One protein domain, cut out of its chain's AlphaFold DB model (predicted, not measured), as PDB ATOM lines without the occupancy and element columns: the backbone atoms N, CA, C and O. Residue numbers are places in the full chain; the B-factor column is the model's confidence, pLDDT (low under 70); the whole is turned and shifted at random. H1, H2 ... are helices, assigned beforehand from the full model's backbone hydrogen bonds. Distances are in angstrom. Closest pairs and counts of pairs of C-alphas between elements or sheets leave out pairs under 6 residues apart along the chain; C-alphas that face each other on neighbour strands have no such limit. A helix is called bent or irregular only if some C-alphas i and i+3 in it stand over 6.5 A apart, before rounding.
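This is residues 8 to 115 of the 123 residues of the protein "Glutathione S-transferase" of Monoraphidium neglectum (UniProt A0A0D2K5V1). Three long helices make a slab: H1 and H4 run opposite ways along its two sides, and the kinked H2 runs slantwise through the middle between them. H3 crosses one end of this set, with the long loop of residues 28 to 39 beyond it, and the two short helices H5 and H6 lie at the other end. The printed part has 108 residues, with six named helices in the order H1 to H6 and no named strand; the class is all helix. The whole is compact, with a radius of gyration of the C-alphas of 14.8 A, and its outline is elongated, 43 by 27 by 21 A.

H1, residues 8 to 27, and H2, residues 40 to 60, are near each other, with 7 pairs of C-alphas within 10 A. H2 is irregular, with C-alphas 44 and 47 7.1 A apart, and has a kink of 26 degrees near residue 47. H1 touches H3, residues 70 to 80, with residues 24 to 25 alone; they touch only at their ends, are about perpendicular at 87 degrees, and their closest C-alphas, those of Glu 25 and Leu 72, are 5.7 A apart. H2 touches H4, residues 83 to 101, through residues 46 to 51 of H2 and 85 to 92 of H4. Their closest C-alphas are those of Val 50 and Ile 89, 6.3 A; they run the same way at a shallow tilt of 33 degrees, only just short of steep. H2 is close to H3 but not clearly touching it, at 7.9 A between the C-alphas of Phe 46 and Trp 76, their closest. H5, residues 104 to 107, and H6, residues 110 to 113, are close but not clearly touching, with the C-alphas of Trp 105 and Arg 111 closest at 5.9 A. H6 is also close to H2 but not clearly touching it; the C-alphas of Val 59 and Arg 111 are closest, at 7.0 A. H1 is apart from H4. In H1, H3 and H4 every O i to N i+4 pair is within hydrogen-bond range, in H2 13 of 17 are, and H5 and H6 are too short for such a pair.

H1 begins at C-alpha 8 at (47.606, -7.052, -8.654) and is 28.8 A long from first to last C-alpha. H2 is 29.1 A long, H3 15.6 A and H4 26.9 A; H4 begins at C-alpha 83 at (24.674, -38.101, -2.926). H5 and H6 have four residues each, and H6 ends at C-alpha 113 at (49.988, -11.306, -0.835).

The two C-alphas farthest apart, those of Asp 36 and Glu 112, are 43.5 A apart, while those of Ser 8 and Lys 115, the first and last printed, are 12.8 A apart. The printed part has no cut. The link from H1 to H2, 12 residues, is long, that from H2 to H3 is short, and the other three are tight. The mean pLDDT of the printed part is 95.8, and no printed residue is under 70.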
ATOM      1  N   SER A   8      48.629  -7.889  -8.025       96.69
ATOM      2  CA  SER A   8      47.606  -7.052  -8.654       96.69
ATOM      3  C   SER A   8      46.657  -7.886  -9.515       96.69
ATOM      4  O   SER A   8      45.438  -7.703  -9.476       96.69
ATOM      5  N   GLU A   9      47.201  -8.878 -10.221       96.44
ATOM      6  CA  GLU A   9      46.421  -9.814 -11.022       96.44
ATOM      7  C   GLU A   9      45.558 -10.725 -10.142       96.44
ATOM      8  O   GLU A   9      44.389 -10.960 -10.456       96.44
ATOM      9  N   ARG A  10      46.081 -11.187  -8.998       95.75
ATOM     10  CA  ARG A  10      45.285 -11.964  -8.043       95.75
ATOM     11  C   ARG A  10      44.135 -11.144  -7.486       95.75
ATOM     12  O   ARG A  10      43.004 -11.622  -7.507       95.75
ATOM     13  N   ALA A  11      44.396  -9.917  -7.035       97.56
ATOM     14  CA  ALA A  11      43.357  -9.028  -6.520       97.56
ATOM     15  C   ALA A  11      42.261  -8.787  -7.569       97.56
ATOM     16  O   ALA A  11      41.068  -8.882  -7.269       97.56
ATOM     17  N   ARG A  12      42.656  -8.573  -8.833       98.00
ATOM     18  CA  ARG A  12      41.726  -8.441  -9.962       98.00
ATOM     19  C   ARG A  12      40.870  -9.695 -10.156       98.00
ATOM     20  O   ARG A  12      39.666  -9.574 -10.370       98.00
ATOM     21  N   GLN A  13      41.456 -10.890 -10.075       96.88
ATOM     22  CA  GLN A  13      40.710 -12.147 -10.216       96.88
ATOM     23  C   GLN A  13      39.784 -12.429  -9.026       96.88
ATOM     24  O   GLN A  13      38.669 -12.894  -9.242       96.88
ATOM     25  N   ILE A  14      40.182 -12.096  -7.796       97.69
ATOM     26  CA  ILE A  14      39.295 -12.188  -6.625       97.69
ATOM     27  C   ILE A  14      38.085 -11.262  -6.790       97.69
ATOM     28  O   ILE A  14      36.950 -11.697  -6.598       97.69
ATOM     29  N   LYS A  15      38.295 -10.021  -7.246       98.31
ATOM     30  CA  LYS A  15      37.189  -9.118  -7.599       98.31
ATOM     31  C   LYS A  15      36.295  -9.705  -8.694       98.31
ATOM     32  O   LYS A  15      35.074  -9.573  -8.641       98.31
ATOM     33  N   GLN A  16      36.894 -10.363  -9.687       98.25
ATOM     34  CA  GLN A  16      36.142 -11.018 -10.751       98.25
ATOM     35  C   GLN A  16      35.260 -12.148 -10.209       98.25
ATOM     36  O   GLN A  16      34.143 -12.294 -10.691       98.25
ATOM     37  N   ILE A  17      35.711 -12.914  -9.210       98.12
ATOM     38  CA  ILE A  17      34.885 -13.950  -8.569       98.12
ATOM     39  C   ILE A  17      33.624 -13.330  -7.961       98.12
ATOM     40  O   ILE A  17      32.537 -13.831  -8.236       98.12
ATOM     41  N   ALA A  18      33.741 -12.220  -7.222       98.31
ATOM     42  CA  ALA A  18      32.583 -11.523  -6.653       98.31
ATOM     43  C   ALA A  18      31.563 -11.136  -7.734       98.31
ATOM     44  O   ALA A  18      30.387 -11.479  -7.641       98.31
ATOM     45  N   PHE A  19      32.042 -10.521  -8.818       98.50
ATOM     46  CA  PHE A  19      31.195 -10.170  -9.956       98.50
ATOM     47  C   PHE A  19      30.534 -11.401 -10.599       98.50
ATOM     48  O   PHE A  19      29.354 -11.363 -10.928       98.50
ATOM     49  N   GLN A  20      31.267 -12.504 -10.783       98.44
ATOM     50  CA  GLN A  20      30.696 -13.716 -11.381       98.44
ATOM     51  C   GLN A  20      29.656 -14.376 -10.471       98.44
ATOM     52  O   GLN A  20      28.671 -14.913 -10.971       98.44
ATOM     53  N   LEU A  21      29.834 -14.307  -9.152       98.44
ATOM     54  CA  LEU A  21      28.820 -14.748  -8.200       98.44
ATOM     55  C   LEU A  21      27.555 -13.879  -8.296       98.44
ATOM     56  O   LEU A  21      26.455 -14.423  -8.251       98.44
ATOM     57  N   ASP A  22      27.682 -12.568  -8.516       98.62
ATOM     58  CA  ASP A  22      26.529 -11.682  -8.751       98.62
ATOM     59  C   ASP A  22      25.823 -11.994 -10.080       98.62
ATOM     60  O   ASP A  22      24.593 -11.978 -10.163       98.62
ATOM     61  N   VAL A  23      26.583 -12.337 -11.126       98.44
ATOM     62  CA  VAL A  23      26.017 -12.788 -12.405       98.44
ATOM     63  C   VAL A  23      25.262 -14.101 -12.221       98.44
ATOM     64  O   VAL A  23      24.108 -14.187 -12.637       98.44
ATOM     65  N   LEU A  24      25.872 -15.097 -11.572       98.38
ATOM     66  CA  LEU A  24      25.237 -16.381 -11.268       98.38
ATOM     67  C   LEU A  24      23.959 -16.191 -10.442       98.38
ATOM     68  O   LEU A  24      22.932 -16.787 -10.763       98.38
ATOM     69  N   GLU A  25      23.991 -15.314  -9.436       98.50
ATOM     70  CA  GLU A  25      22.804 -14.921  -8.679       98.50
ATOM     71  C   GLU A  25      21.745 -14.331  -9.610       98.50
ATOM     72  O   GLU A  25      20.597 -14.759  -9.567       98.50
ATOM     73  N   SER A  26      22.097 -13.405 -10.504       98.38
ATOM     74  CA  SER A  26      21.125 -12.776 -11.404       98.38
ATOM     75  C   SER A  26      20.431 -13.775 -12.337       98.38
ATOM     76  O   SER A  26      19.218 -13.672 -12.529       98.38
ATOM     77  N   ILE A  27      21.162 -14.774 -12.846       97.50
ATOM     78  CA  ILE A  27      20.650 -15.735 -13.833       97.50
ATOM     79  C   ILE A  27      20.053 -17.001 -13.215       97.50
ATOM     80  O   ILE A  27      19.394 -17.751 -13.927       97.50
ATOM     81  N   CYS A  28      20.269 -17.251 -11.920       98.12
ATOM     82  CA  CYS A  28      19.687 -18.404 -11.240       98.12
ATOM     83  C   CYS A  28      18.156 -18.327 -11.310       98.12
ATOM     84  O   CYS A  28      17.549 -17.403 -10.749       98.12
ATOM     85  N   ALA A  29      17.554 -19.286 -12.019       96.62
ATOM     86  CA  ALA A  29      16.111 -19.380 -12.225       96.62
ATOM     87  C   ALA A  29      15.385 -20.019 -11.022       96.62
ATOM     88  O   ALA A  29      14.212 -19.724 -10.804       96.62
ATOM     89  N   GLY A  30      16.115 -20.800 -10.211       87.00
ATOM     90  CA  GLY A  30      15.663 -21.449  -8.976       87.00
ATOM     91  C   GLY A  30      14.863 -22.733  -9.222       87.00
ATOM     92  O   GLY A  30      14.330 -22.892 -10.312       87.00
ATOM     93  N   PRO A  31      14.733 -23.634  -8.225       94.50
ATOM     94  CA  PRO A  31      15.680 -23.946  -7.141       94.50
ATOM     95  C   PRO A  31      17.059 -24.419  -7.632       94.50
ATOM     96  O   PRO A  31      18.027 -24.353  -6.873       94.50
ATOM     97  N   TYR A  32      17.163 -24.852  -8.890       96.88
ATOM     98  CA  TYR A  32      18.424 -25.153  -9.562       96.88
ATOM     99  C   TYR A  32      18.803 -24.029 -10.531       96.88
ATOM    100  O   TYR A  32      18.000 -23.127 -10.792       96.88
ATOM    101  N   LEU A  33      20.031 -24.032 -11.061       97.62
ATOM    102  CA  LEU A  33      20.516 -22.893 -11.856       97.62
ATOM    103  C   LEU A  33      19.628 -22.592 -13.070       97.62
ATOM    104  O   LEU A  33      19.405 -21.424 -13.388       97.62
ATOM    105  N   ALA A  34      19.105 -23.637 -13.714       97.38
ATOM    106  CA  ALA A  34      18.295 -23.539 -14.927       97.38
ATOM    107  C   ALA A  34      16.781 -23.741 -14.704       97.38
ATOM    108  O   ALA A  34      16.037 -23.780 -15.683       97.38
ATOM    109  N   GLY A  35      16.314 -23.868 -13.456       96.75
ATOM    110  CA  GLY A  35      14.892 -24.041 -13.133       96.75
ATOM    111  C   GLY A  35      14.627 -25.150 -12.110       96.75
ATOM    112  O   GLY A  35      15.442 -25.425 -11.230       96.75
ATOM    113  N   ASP A  36      13.488 -25.827 -12.258       96.75
ATOM    114  CA  ASP A  36      12.959 -26.785 -11.275       96.75
ATOM    115  C   ASP A  36      13.654 -28.147 -11.235       96.75
ATOM    116  O   ASP A  36      13.319 -28.985 -10.399       96.75
ATOM    117  N   GLN A  37      14.606 -28.403 -12.130       95.31
ATOM    118  CA  GLN A  37      15.304 -29.683 -12.238       95.31
ATOM    119  C   GLN A  37      16.814 -29.475 -12.287       95.31
ATOM    120  O   GLN A  37      17.290 -28.490 -12.849       95.31
ATOM    121  N   ILE A  38      17.562 -30.443 -11.752       95.31
ATOM    122  CA  ILE A  38      19.017 -30.492 -11.907       95.31
ATOM    123  C   ILE A  38      19.353 -30.638 -13.389       95.31
ATOM    124  O   ILE A  38      18.792 -31.472 -14.105       95.31
ATOM    125  N   THR A  39      20.318 -29.848 -13.841       96.31
ATOM    126  CA  THR A  39      20.839 -29.886 -15.205       96.31
ATOM    127  C   THR A  39      22.362 -29.946 -15.208       96.31
ATOM    128  O   THR A  39      23.031 -29.907 -14.175       96.31
ATOM    129  N   THR A  40      22.949 -29.993 -16.402       96.75
ATOM    130  CA  THR A  40      24.400 -29.855 -16.565       96.75
ATOM    131  C   THR A  40      24.932 -28.490 -16.121       96.75
ATOM    132  O   THR A  40      26.130 -28.373 -15.875       96.75
ATOM    133  N   ALA A  41      24.081 -27.466 -15.982       97.44
ATOM    134  CA  ALA A  41      24.499 -26.184 -15.417       97.44
ATOM    135  C   ALA A  41      24.942 -26.351 -13.956       97.44
ATOM    136  O   ALA A  41      25.996 -25.851 -13.564       97.44
ATOM    137  N   ASP A  42      24.181 -27.113 -13.169       97.50
ATOM    138  CA  ASP A  42      24.470 -27.377 -11.761       97.50
ATOM    139  C   ASP A  42      25.776 -28.154 -11.607       97.50
ATOM    140  O   ASP A  42      26.652 -27.746 -10.846       97.50
ATOM    141  N   SER A  43      25.961 -29.218 -12.396       95.06
ATOM    142  CA  SER A  43      27.190 -30.018 -12.346       95.06
ATOM    143  C   SER A  43      28.427 -29.265 -12.842       95.06
ATOM    144  O   SER A  43      29.529 -29.526 -12.360       95.06
ATOM    145  N   ALA A  44      28.269 -28.308 -13.760       96.00
ATOM    146  CA  ALA A  44      29.366 -27.464 -14.222       96.00
ATOM    147  C   ALA A  44      29.820 -26.450 -13.157       96.00
ATOM    148  O   ALA A  44      31.015 -26.177 -13.026       96.00
ATOM    149  N   VAL A  45      28.881 -25.886 -12.392       97.19
ATOM    150  CA  VAL A  45      29.167 -24.808 -11.430       97.19
ATOM    151  C   VAL A  45      29.515 -25.351 -10.045       97.19
ATOM    152  O   VAL A  45      30.425 -24.829  -9.395       97.19
ATOM    153  N   PHE A  46      28.847 -26.418  -9.601       97.00
ATOM    154  CA  PHE A  46      28.932 -26.925  -8.231       97.00
ATOM    155  C   PHE A  46      30.363 -27.185  -7.735       97.00
ATOM    156  O   PHE A  46      30.720 -26.601  -6.710       97.00
ATOM    157  N   PRO A  47      31.235 -27.937  -8.443       96.06
ATOM    158  CA  PRO A  47      32.593 -28.194  -7.959       96.06
ATOM    159  C   PRO A  47      33.391 -26.907  -7.721       96.06
ATOM    160  O   PRO A  47      34.146 -26.806  -6.757       96.06
ATOM    161  N   THR A  48      33.194 -25.896  -8.571       96.38
ATOM    162  CA  THR A  48      33.871 -24.600  -8.443       96.38
ATOM    163  C   THR A  48      33.405 -23.860  -7.191       96.38
ATOM    164  O   THR A  48      34.226 -23.287  -6.476       96.38
ATOM    165  N   VAL A  49      32.110 -23.907  -6.872       97.25
ATOM    166  CA  VAL A  49      31.582 -23.283  -5.651       97.25
ATOM    167  C   VAL A  49      32.072 -24.014  -4.398       97.25
ATOM    168  O   VAL A  49      32.389 -23.349  -3.414       97.25
ATOM    169  N   VAL A  50      32.263 -25.340  -4.441       97.00
ATOM    170  CA  VAL A  50      32.915 -26.082  -3.340       97.00
ATOM    171  C   VAL A  50      34.318 -25.523  -3.056       97.00
ATOM    172  O   VAL A  50      34.654 -25.287  -1.895       97.00
ATOM    173  N   PHE A  51      35.125 -25.263  -4.097       95.88
ATOM    174  CA  PHE A  51      36.430 -24.608  -3.927       95.88
ATOM    175  C   PHE A  51      36.287 -23.223  -3.291       95.88
ATOM    176  O   PHE A  51      37.037 -22.901  -2.375       95.88
ATOM    177  N   MET A  52      35.332 -22.409  -3.748       97.19
ATOM    178  CA  MET A  52      35.131 -21.049  -3.239       97.19
ATOM    179  C   MET A  52      34.739 -21.034  -1.758       97.19
ATOM    180  O   MET A  52      35.349 -20.297  -0.986       97.19
ATOM    181  N   VAL A  53      33.779 -21.873  -1.354       96.31
ATOM    182  CA  VAL A  53      33.297 -21.982   0.036       96.31
ATOM    183  C   VAL A  53      34.413 -22.384   1.002       96.31
ATOM    184  O   VAL A  53      34.380 -21.989   2.161       96.31
ATOM    185  N   GLN A  54      35.416 -23.130   0.537       93.12
ATOM    186  CA  GLN A  54      36.554 -23.537   1.368       93.12
ATOM    187  C   GLN A  54      37.702 -22.528   1.312       93.12
ATOM    188  O   GLN A  54      38.229 -22.111   2.334       93.12
ATOM    189  N   MET A  55      38.104 -22.108   0.113       95.00
ATOM    190  CA  MET A  55      39.314 -21.307  -0.067       95.00
ATOM    191  C   MET A  55      39.123 -19.830   0.276       95.00
ATOM    192  O   MET A  55      40.047 -19.210   0.804       95.00
ATOM    193  N   LEU A  56      37.982 -19.230  -0.080       97.00
ATOM    194  CA  LEU A  56      37.799 -17.784   0.068       97.00
ATOM    195  C   LEU A  56      37.759 -17.350   1.541       97.00
ATOM    196  O   LEU A  56      38.444 -16.375   1.864       97.00
ATOM    197  N   PRO A  57      37.070 -18.065   2.452       95.88
ATOM    198  CA  PRO A  57      37.157 -17.762   3.877       95.88
ATOM    199  C   PRO A  57      38.560 -17.996   4.442       95.88
ATOM    200  O   PRO A  57      39.157 -17.078   5.004       95.88
ATOM    201  N   ASP A  58      39.129 -19.183   4.217       92.75
ATOM    202  CA  ASP A  58      40.369 -19.614   4.877       92.75
ATOM    203  C   ASP A  58      41.618 -18.842   4.425       92.75
ATOM    204  O   ASP A  58      42.583 -18.702   5.184       92.75
ATOM    205  N   VAL A  59      41.644 -18.383   3.169       95.00
ATOM    206  CA  VAL A  59      42.832 -17.761   2.562       95.00
ATOM    207  C   VAL A  59      42.647 -16.265   2.331       95.00
ATOM    208  O   VAL A  59      43.603 -15.514   2.512       95.00
ATOM    209  N   PHE A  60      41.451 -15.825   1.939       96.94
ATOM    210  CA  PHE A  60      41.187 -14.438   1.531       96.94
ATOM    211  C   PHE A  60      40.329 -13.653   2.533       96.94
ATOM    212  O   PHE A  60      40.148 -12.450   2.355       96.94
ATOM    213  N   GLY A  61      39.819 -14.303   3.585       96.81
ATOM    214  CA  GLY A  61      39.065 -13.653   4.657       96.81
ATOM    215  C   GLY A  61      37.615 -13.315   4.308       96.81
ATOM    216  O   GLY A  61      37.044 -12.411   4.915       96.81
ATOM    217  N   TRP A  62      37.008 -13.999   3.333       97.94
ATOM    218  CA  TRP A  62      35.580 -13.825   3.042       97.94
ATOM    219  C   TRP A  62      34.733 -14.377   4.190       97.94
ATOM    220  O   TRP A  62      34.914 -15.520   4.598       97.94
ATOM    221  N   ALA A  63      33.780 -13.590   4.689       95.88
ATOM    222  CA  ALA A  63      32.894 -14.040   5.764       95.88
ATOM    223  C   ALA A  63      31.856 -15.063   5.270       95.88
ATOM    224  O   ALA A  63      31.590 -16.053   5.945       95.88
ATOM    225  N   ASP A  64      31.277 -14.820   4.092       95.69
ATOM    226  CA  ASP A  64      30.299 -15.694   3.448       95.69
ATOM    227  C   ASP A  64      30.350 -15.492   1.927       95.69
ATOM    228  O   ASP A  64      30.194 -14.379   1.429       95.69
ATOM    229  N   VAL A  65      30.542 -16.578   1.178       97.50
ATOM    230  CA  VAL A  65      30.564 -16.567  -0.296       97.50
ATOM    231  C   VAL A  65      29.205 -16.155  -0.878       97.50
ATOM    232  O   VAL A  65      29.135 -15.559  -1.957       97.50
ATOM    233  N   PHE A  66      28.114 -16.420  -0.158       97.69
ATOM    234  CA  PHE A  66      26.750 -16.143  -0.604       97.69
ATOM    235  C   PHE A  66      26.157 -14.851  -0.027       97.69
ATOM    236  O   PHE A  66      24.959 -14.606  -0.194       97.69
ATOM    237  N   ALA A  67      26.961 -14.002   0.622       96.50
ATOM    238  CA  ALA A  67      26.496 -12.713   1.127       96.50
ATOM    239  C   ALA A  67      25.843 -11.889  -0.000       96.50
ATOM    240  O   ALA A  67      26.447 -11.648  -1.043       96.50
ATOM    241  N   GLY A  68      24.579 -11.491   0.191       97.06
ATOM    242  CA  GLY A  68      23.796 -10.770  -0.823       97.06
ATOM    243  C   GLY A  68      23.288 -11.622  -1.997       97.06
ATOM    244  O   GLY A  68      22.712 -11.065  -2.927       97.06
ATOM    245  N   ARG A  69      23.460 -12.952  -1.959       98.12
ATOM    246  CA  ARG A  69      23.151 -13.886  -3.060       98.12
ATOM    247  C   ARG A  69      22.206 -15.010  -2.604       98.12
ATOM    248  O   ARG A  69      22.612 -16.173  -2.491       98.12
ATOM    249  N   PRO A  70      20.949 -14.679  -2.247       98.12
ATOM    250  CA  PRO A  70      20.033 -15.628  -1.622       98.12
ATOM    251  C   PRO A  70      19.636 -16.797  -2.535       98.12
ATOM    252  O   PRO A  70      19.436 -17.898  -2.015       98.12
ATOM    253  N   LYS A  71      19.538 -16.610  -3.861       98.38
ATOM    254  CA  LYS A  71      19.192 -17.709  -4.778       98.38
ATOM    255  C   LYS A  71      20.333 -18.712  -4.882       98.38
ATOM    256  O   LYS A  71      20.079 -19.912  -4.826       98.38
ATOM    257  N   LEU A  72      21.583 -18.253  -4.943       98.12
ATOM    258  CA  LEU A  72      22.746 -19.139  -4.888       98.12
ATOM    259  C   LEU A  72      22.887 -19.834  -3.536       98.12
ATOM    260  O   LEU A  72      23.199 -21.021  -3.501       98.12
ATOM    261  N   ALA A  73      22.605 -19.143  -2.429       97.81
ATOM    262  CA  ALA A  73      22.589 -19.777  -1.112       97.81
ATOM    263  C   ALA A  73      21.542 -20.904  -1.035       97.81
ATOM    264  O   ALA A  73      21.793 -21.952  -0.440       97.81
ATOM    265  N   ALA A  74      20.357 -20.696  -1.618       97.31
ATOM    266  CA  ALA A  74      19.307 -21.709  -1.687       97.31
ATOM    267  C   ALA A  74      19.705 -22.883  -2.594       97.31
ATOM    268  O   ALA A  74      19.596 -24.031  -2.172       97.31
ATOM    269  N   TRP A  75      20.242 -22.597  -3.781       97.81
ATOM    270  CA  TRP A  75      20.780 -23.591  -4.711       97.81
ATOM    271  C   TRP A  75      21.866 -24.469  -4.071       97.81
ATOM    272  O   TRP A  75      21.811 -25.696  -4.150       97.81
ATOM    273  N   TRP A  76      22.816 -23.854  -3.359       97.19
ATOM    274  CA  TRP A  76      23.878 -24.561  -2.641       97.19
ATOM    275  C   TRP A  76      23.325 -25.510  -1.571       97.19
ATOM    276  O   TRP A  76      23.818 -26.624  -1.408       97.19
ATOM    277  N   ARG A  77      22.287 -25.092  -0.837       95.50
ATOM    278  CA  ARG A  77      21.609 -25.957   0.141       95.50
ATOM    279  C   ARG A  77      20.865 -27.099  -0.545       95.50
ATOM    280  O   ARG A  77      21.019 -28.232  -0.118       95.50
ATOM    281  N   ALA A  78      20.137 -26.815  -1.625       95.00
ATOM    282  CA  ALA A  78      19.362 -27.814  -2.359       95.00
ATOM    283  C   ALA A  78      20.234 -28.930  -2.954       95.00
ATOM    284  O   ALA A  78      19.827 -30.089  -2.960       95.00
ATOM    285  N   LEU A  79      21.437 -28.606  -3.440       94.69
ATOM    286  CA  LEU A  79      22.351 -29.616  -3.976       94.69
ATOM    287  C   LEU A  79      23.044 -30.450  -2.899       94.69
ATOM    288  O   LEU A  79      23.425 -31.576  -3.189       94.69
ATOM    289  N   GLN A  80      23.219 -29.947  -1.675       88.06
ATOM    290  CA  GLN A  80      23.905 -30.709  -0.621       88.06
ATOM    291  C   GLN A  80      23.154 -31.977  -0.192       88.06
ATOM    292  O   GLN A  80      23.782 -32.884   0.352       88.06
ATOM    293  N   ASP A  81      21.856 -32.068  -0.482       86.38
ATOM    294  CA  ASP A  81      21.055 -33.270  -0.238       86.38
ATOM    295  C   ASP A  81      21.300 -34.376  -1.290       86.38
ATOM    296  O   ASP A  81      20.864 -35.516  -1.110       86.38
ATOM    297  N   ASP A  82      22.018 -34.079  -2.384       90.12
ATOM    298  CA  ASP A  82      22.337 -35.035  -3.447       90.12
ATOM    299  C   ASP A  82      23.584 -35.888  -3.094       90.12
ATOM    300  O   ASP A  82      24.665 -35.348  -2.820       90.12
ATOM    301  N   PRO A  83      23.515 -37.233  -3.155       93.38
ATOM    302  CA  PRO A  83      24.674 -38.101  -2.926       93.38
ATOM    303  C   PRO A  83      25.880 -37.818  -3.841       93.38
ATOM    304  O   PRO A  83      27.032 -37.989  -3.430       93.38
ATOM    305  N   ALA A  84      25.647 -37.385  -5.082       93.69
ATOM    306  CA  ALA A  84      26.704 -36.991  -6.006       93.69
ATOM    307  C   ALA A  84      27.393 -35.700  -5.546       93.69
ATOM    308  O   ALA A  84      28.618 -35.597  -5.644       93.69
ATOM    309  N   ALA A  85      26.643 -34.750  -4.982       93.88
ATOM    310  CA  ALA A  85      27.210 -33.536  -4.408       93.88
ATOM    311  C   ALA A  85      28.129 -33.856  -3.221       93.88
ATOM    312  O   ALA A  85      29.253 -33.357  -3.169       93.88
ATOM    313  N   ALA A  86      27.711 -34.759  -2.327       94.12
ATOM    314  CA  ALA A  86      28.543 -35.215  -1.211       94.12
ATOM    315  C   ALA A  86      29.875 -35.823  -1.689       94.12
ATOM    316  O   ALA A  86      30.938 -35.538  -1.130       94.12
ATOM    317  N   ARG A  87      29.839 -36.615  -2.767       95.88
ATOM    318  CA  ARG A  87      31.051 -37.165  -3.383       95.88
ATOM    319  C   ARG A  87      31.969 -36.067  -3.927       95.88
ATOM    320  O   ARG A  87      33.162 -36.090  -3.632       95.88
ATOM    321  N   VAL A  88      31.432 -35.113  -4.689       95.88
ATOM    322  CA  VAL A  88      32.213 -33.991  -5.243       95.88
ATOM    323  C   VAL A  88      32.850 -33.163  -4.126       95.88
ATOM    324  O   VAL A  88      34.024 -32.806  -4.222       95.88
ATOM    325  N   ILE A  89      32.111 -32.909  -3.041       95.75
ATOM    326  CA  ILE A  89      32.637 -32.217  -1.859       95.75
ATOM    327  C   ILE A  89      33.850 -32.965  -1.301       95.75
ATOM    328  O   ILE A  89      34.900 -32.350  -1.106       95.75
ATOM    329  N   GLY A  90      33.738 -34.281  -1.101       95.44
ATOM    330  CA  GLY A  90      34.838 -35.104  -0.596       95.44
ATOM    331  C   GLY A  90      36.071 -35.101  -1.507       95.44
ATOM    332  O   GLY A  90      37.196 -34.992  -1.020       95.44
ATOM    333  N   GLU A  91      35.880 -35.165  -2.828       95.81
ATOM    334  CA  GLU A  91      36.979 -35.126  -3.805       95.81
ATOM    335  C   GLU A  91      37.721 -33.775  -3.780       95.81
ATOM    336  O   GLU A  91      38.956 -33.741  -3.721       95.81
ATOM    337  N   VAL A  92      36.986 -32.657  -3.746       95.44
ATOM    338  CA  VAL A  92      37.571 -31.307  -3.654       95.44
ATOM    339  C   VAL A  92      38.290 -31.106  -2.317       95.44
ATOM    340  O   VAL A  92      39.437 -30.652  -2.301       95.44
ATOM    341  N   GLN A  93      37.667 -31.506  -1.203       94.25
ATOM    342  CA  GLN A  93      38.266 -31.425   0.134       94.25
ATOM    343  C   GLN A  93      39.549 -32.241   0.235       94.25
ATOM    344  O   GLN A  93      40.541 -31.761   0.779       94.25
ATOM    345  N   GLY A  94      39.569 -33.455  -0.322       94.69
ATOM    346  CA  GLY A  94      40.770 -34.285  -0.364       94.69
ATOM    347  C   GLY A  94      41.915 -33.602  -1.118       94.69
ATOM    348  O   GLY A  94      43.053 -33.580  -0.640       94.69
ATOM    349  N   GLY A  95      41.612 -32.978  -2.260       92.62
ATOM    350  CA  GLY A  95      42.584 -32.202  -3.030       92.62
ATOM    351  C   GLY A  95      43.129 -30.989  -2.267       92.62
ATOM    352  O   GLY A  95      44.344 -30.775  -2.230       92.62
ATOM    353  N   LEU A  96      42.247 -30.219  -1.623       93.12
ATOM    354  CA  LEU A  96      42.622 -29.032  -0.850       93.12
ATOM    355  C   LEU A  96      43.364 -29.376   0.441       93.12
ATOM    356  O   LEU A  96      44.324 -28.690   0.789       93.12
ATOM    357  N   LYS A  97      43.019 -30.480   1.107       94.38
ATOM    358  CA  LYS A  97      43.792 -30.993   2.241       94.38
ATOM    359  C   LYS A  97      45.245 -31.250   1.844       94.38
ATOM    360  O   LYS A  97      46.151 -30.816   2.545       94.38
ATOM    361  N   GLY A  98      45.478 -31.865   0.684       93.38
ATOM    362  CA  GLY A  98      46.833 -32.057   0.163       93.38
ATOM    363  C   GLY A  98      47.588 -30.744  -0.090       93.38
ATOM    364  O   GLY A  98      48.813 -30.712   0.033       93.38
ATOM    365  N   TRP A  99      46.882 -29.656  -0.420       92.75
ATOM    366  CA  TRP A  99      47.474 -28.319  -0.532       92.75
ATOM    367  C   TRP A  99      47.855 -27.729   0.820       92.75
ATOM    368  O   TRP A  99      48.948 -27.178   0.952       92.75
ATOM    369  N   VAL A 100      46.966 -27.852   1.805       92.31
ATOM    370  CA  VAL A 100      47.190 -27.375   3.174       92.31
ATOM    371  C   VAL A 100      48.349 -28.128   3.821       92.31
ATOM    372  O   VAL A 100      49.279 -27.493   4.307       92.31
ATOM    373  N   ASP A 101      48.353 -29.460   3.747       95.69
ATOM    374  CA  ASP A 101      49.384 -30.313   4.359       95.69
ATOM    375  C   ASP A 101      50.791 -30.044   3.784       95.69
ATOM    376  O   ASP A 101      51.796 -30.296   4.444       95.69
ATOM    377  N   ARG A 102      50.872 -29.526   2.551       94.44
ATOM    378  CA  ARG A 102      52.126 -29.160   1.868       94.44
ATOM    379  C   ARG A 102      52.435 -27.660   1.910       94.44
ATOM    380  O   ARG A 102      53.344 -27.221   1.217       94.44
ATOM    381  N   ASP A 103      51.645 -26.885   2.649       93.25
ATOM    382  CA  ASP A 103      51.728 -25.423   2.752       93.25
ATOM    383  C   ASP A 103      51.841 -24.691   1.396       93.25
ATOM    384  O   ASP A 103      52.557 -23.703   1.212       93.25
ATOM    385  N   ARG A 104      51.084 -25.182   0.405       92.56
ATOM    386  CA  ARG A 104      51.114 -24.680  -0.980       92.56
ATOM    387  C   ARG A 104      50.712 -23.211  -1.093       92.56
ATOM    388  O   ARG A 104      51.145 -22.525  -2.017       92.56
ATOM    389  N   TRP A 105      49.871 -22.728  -0.179       92.38
ATOM    390  CA  TRP A 105      49.441 -21.329  -0.138       92.38
ATOM    391  C   TRP A 105      50.616 -20.389   0.141       92.38
ATOM    392  O   TRP A 105      50.712 -19.333  -0.486       92.38
ATOM    393  N   THR A 106      51.520 -20.781   1.039       93.12
ATOM    394  CA  THR A 106      52.750 -20.037   1.336       93.12
ATOM    395  C   THR A 106      53.777 -20.220   0.225       93.12
ATOM    396  O   THR A 106      54.331 -19.227  -0.236       93.12
ATOM    397  N   GLU A 107      53.972 -21.450  -0.274       92.94
ATOM    398  CA  GLU A 107      54.903 -21.746  -1.384       92.94
ATOM    399  C   GLU A 107      54.622 -20.865  -2.616       92.94
ATOM    400  O   GLU A 107      55.539 -20.372  -3.268       92.94
ATOM    401  N   LEU A 108      53.343 -20.624  -2.918       92.12
ATOM    402  CA  LEU A 108      52.909 -19.787  -4.042       92.12
ATOM    403  C   LEU A 108      52.789 -18.290  -3.698       92.12
ATOM    404  O   LEU A 108      52.280 -17.521  -4.517       92.12
ATOM    405  N   GLY A 109      53.216 -17.878  -2.501       93.19
ATOM    406  CA  GLY A 109      53.213 -16.488  -2.035       93.19
ATOM    407  C   GLY A 109      51.834 -15.919  -1.693       93.19
ATOM    408  O   GLY A 109      51.720 -14.729  -1.417       93.19
ATOM    409  N   ILE A 110      50.776 -16.735  -1.690       94.94
ATOM    410  CA  ILE A 110      49.387 -16.273  -1.527       94.94
ATOM    411  C   ILE A 110      49.180 -15.701  -0.126       94.94
ATOM    412  O   ILE A 110      48.615 -14.621   0.010       94.94
ATOM    413  N   ARG A 111      49.698 -16.382   0.906       94.94
ATOM    414  CA  ARG A 111      49.593 -15.912   2.298       94.94
ATOM    415  C   ARG A 111      50.302 -14.583   2.549       94.94
ATOM    416  O   ARG A 111      49.857 -13.828   3.401       94.94
ATOM    417  N   GLU A 112      51.384 -14.297   1.830       95.75
ATOM    418  CA  GLU A 112      52.056 -12.996   1.929       95.75
ATOM    419  C   GLU A 112      51.290 -11.918   1.162       95.75
ATOM    420  O   GLU A 112      51.112 -10.817   1.671       95.75
ATOM    421  N   GLN A 113      50.763 -12.245  -0.021       96.06
ATOM    422  CA  GLN A 113      49.988 -11.306  -0.835       96.06
ATOM    423  C   GLN A 113      48.726 -10.806  -0.127       96.06
ATOM    424  O   GLN A 113      48.451  -9.612  -0.161       96.06
ATOM    425  N   VAL A 114      47.984 -11.682   0.558       96.62
ATOM    426  CA  VAL A 114      46.743 -11.287   1.255       96.62
ATOM    427  C   VAL A 114      46.973 -10.379   2.470       96.62
ATOM    428  O   VAL A 114      46.018  -9.803   2.985       96.62
ATOM    429  N   LYS A 115      48.224 -10.212   2.927       96.50
ATOM    430  CA  LYS A 115      48.577  -9.223   3.961       96.50
ATOM    431  C   LYS A 115      48.672  -7.801   3.407       96.50
ATOM    432  O   LYS A 115      48.661  -6.855   4.189       96.50
TER     433      LYS A 115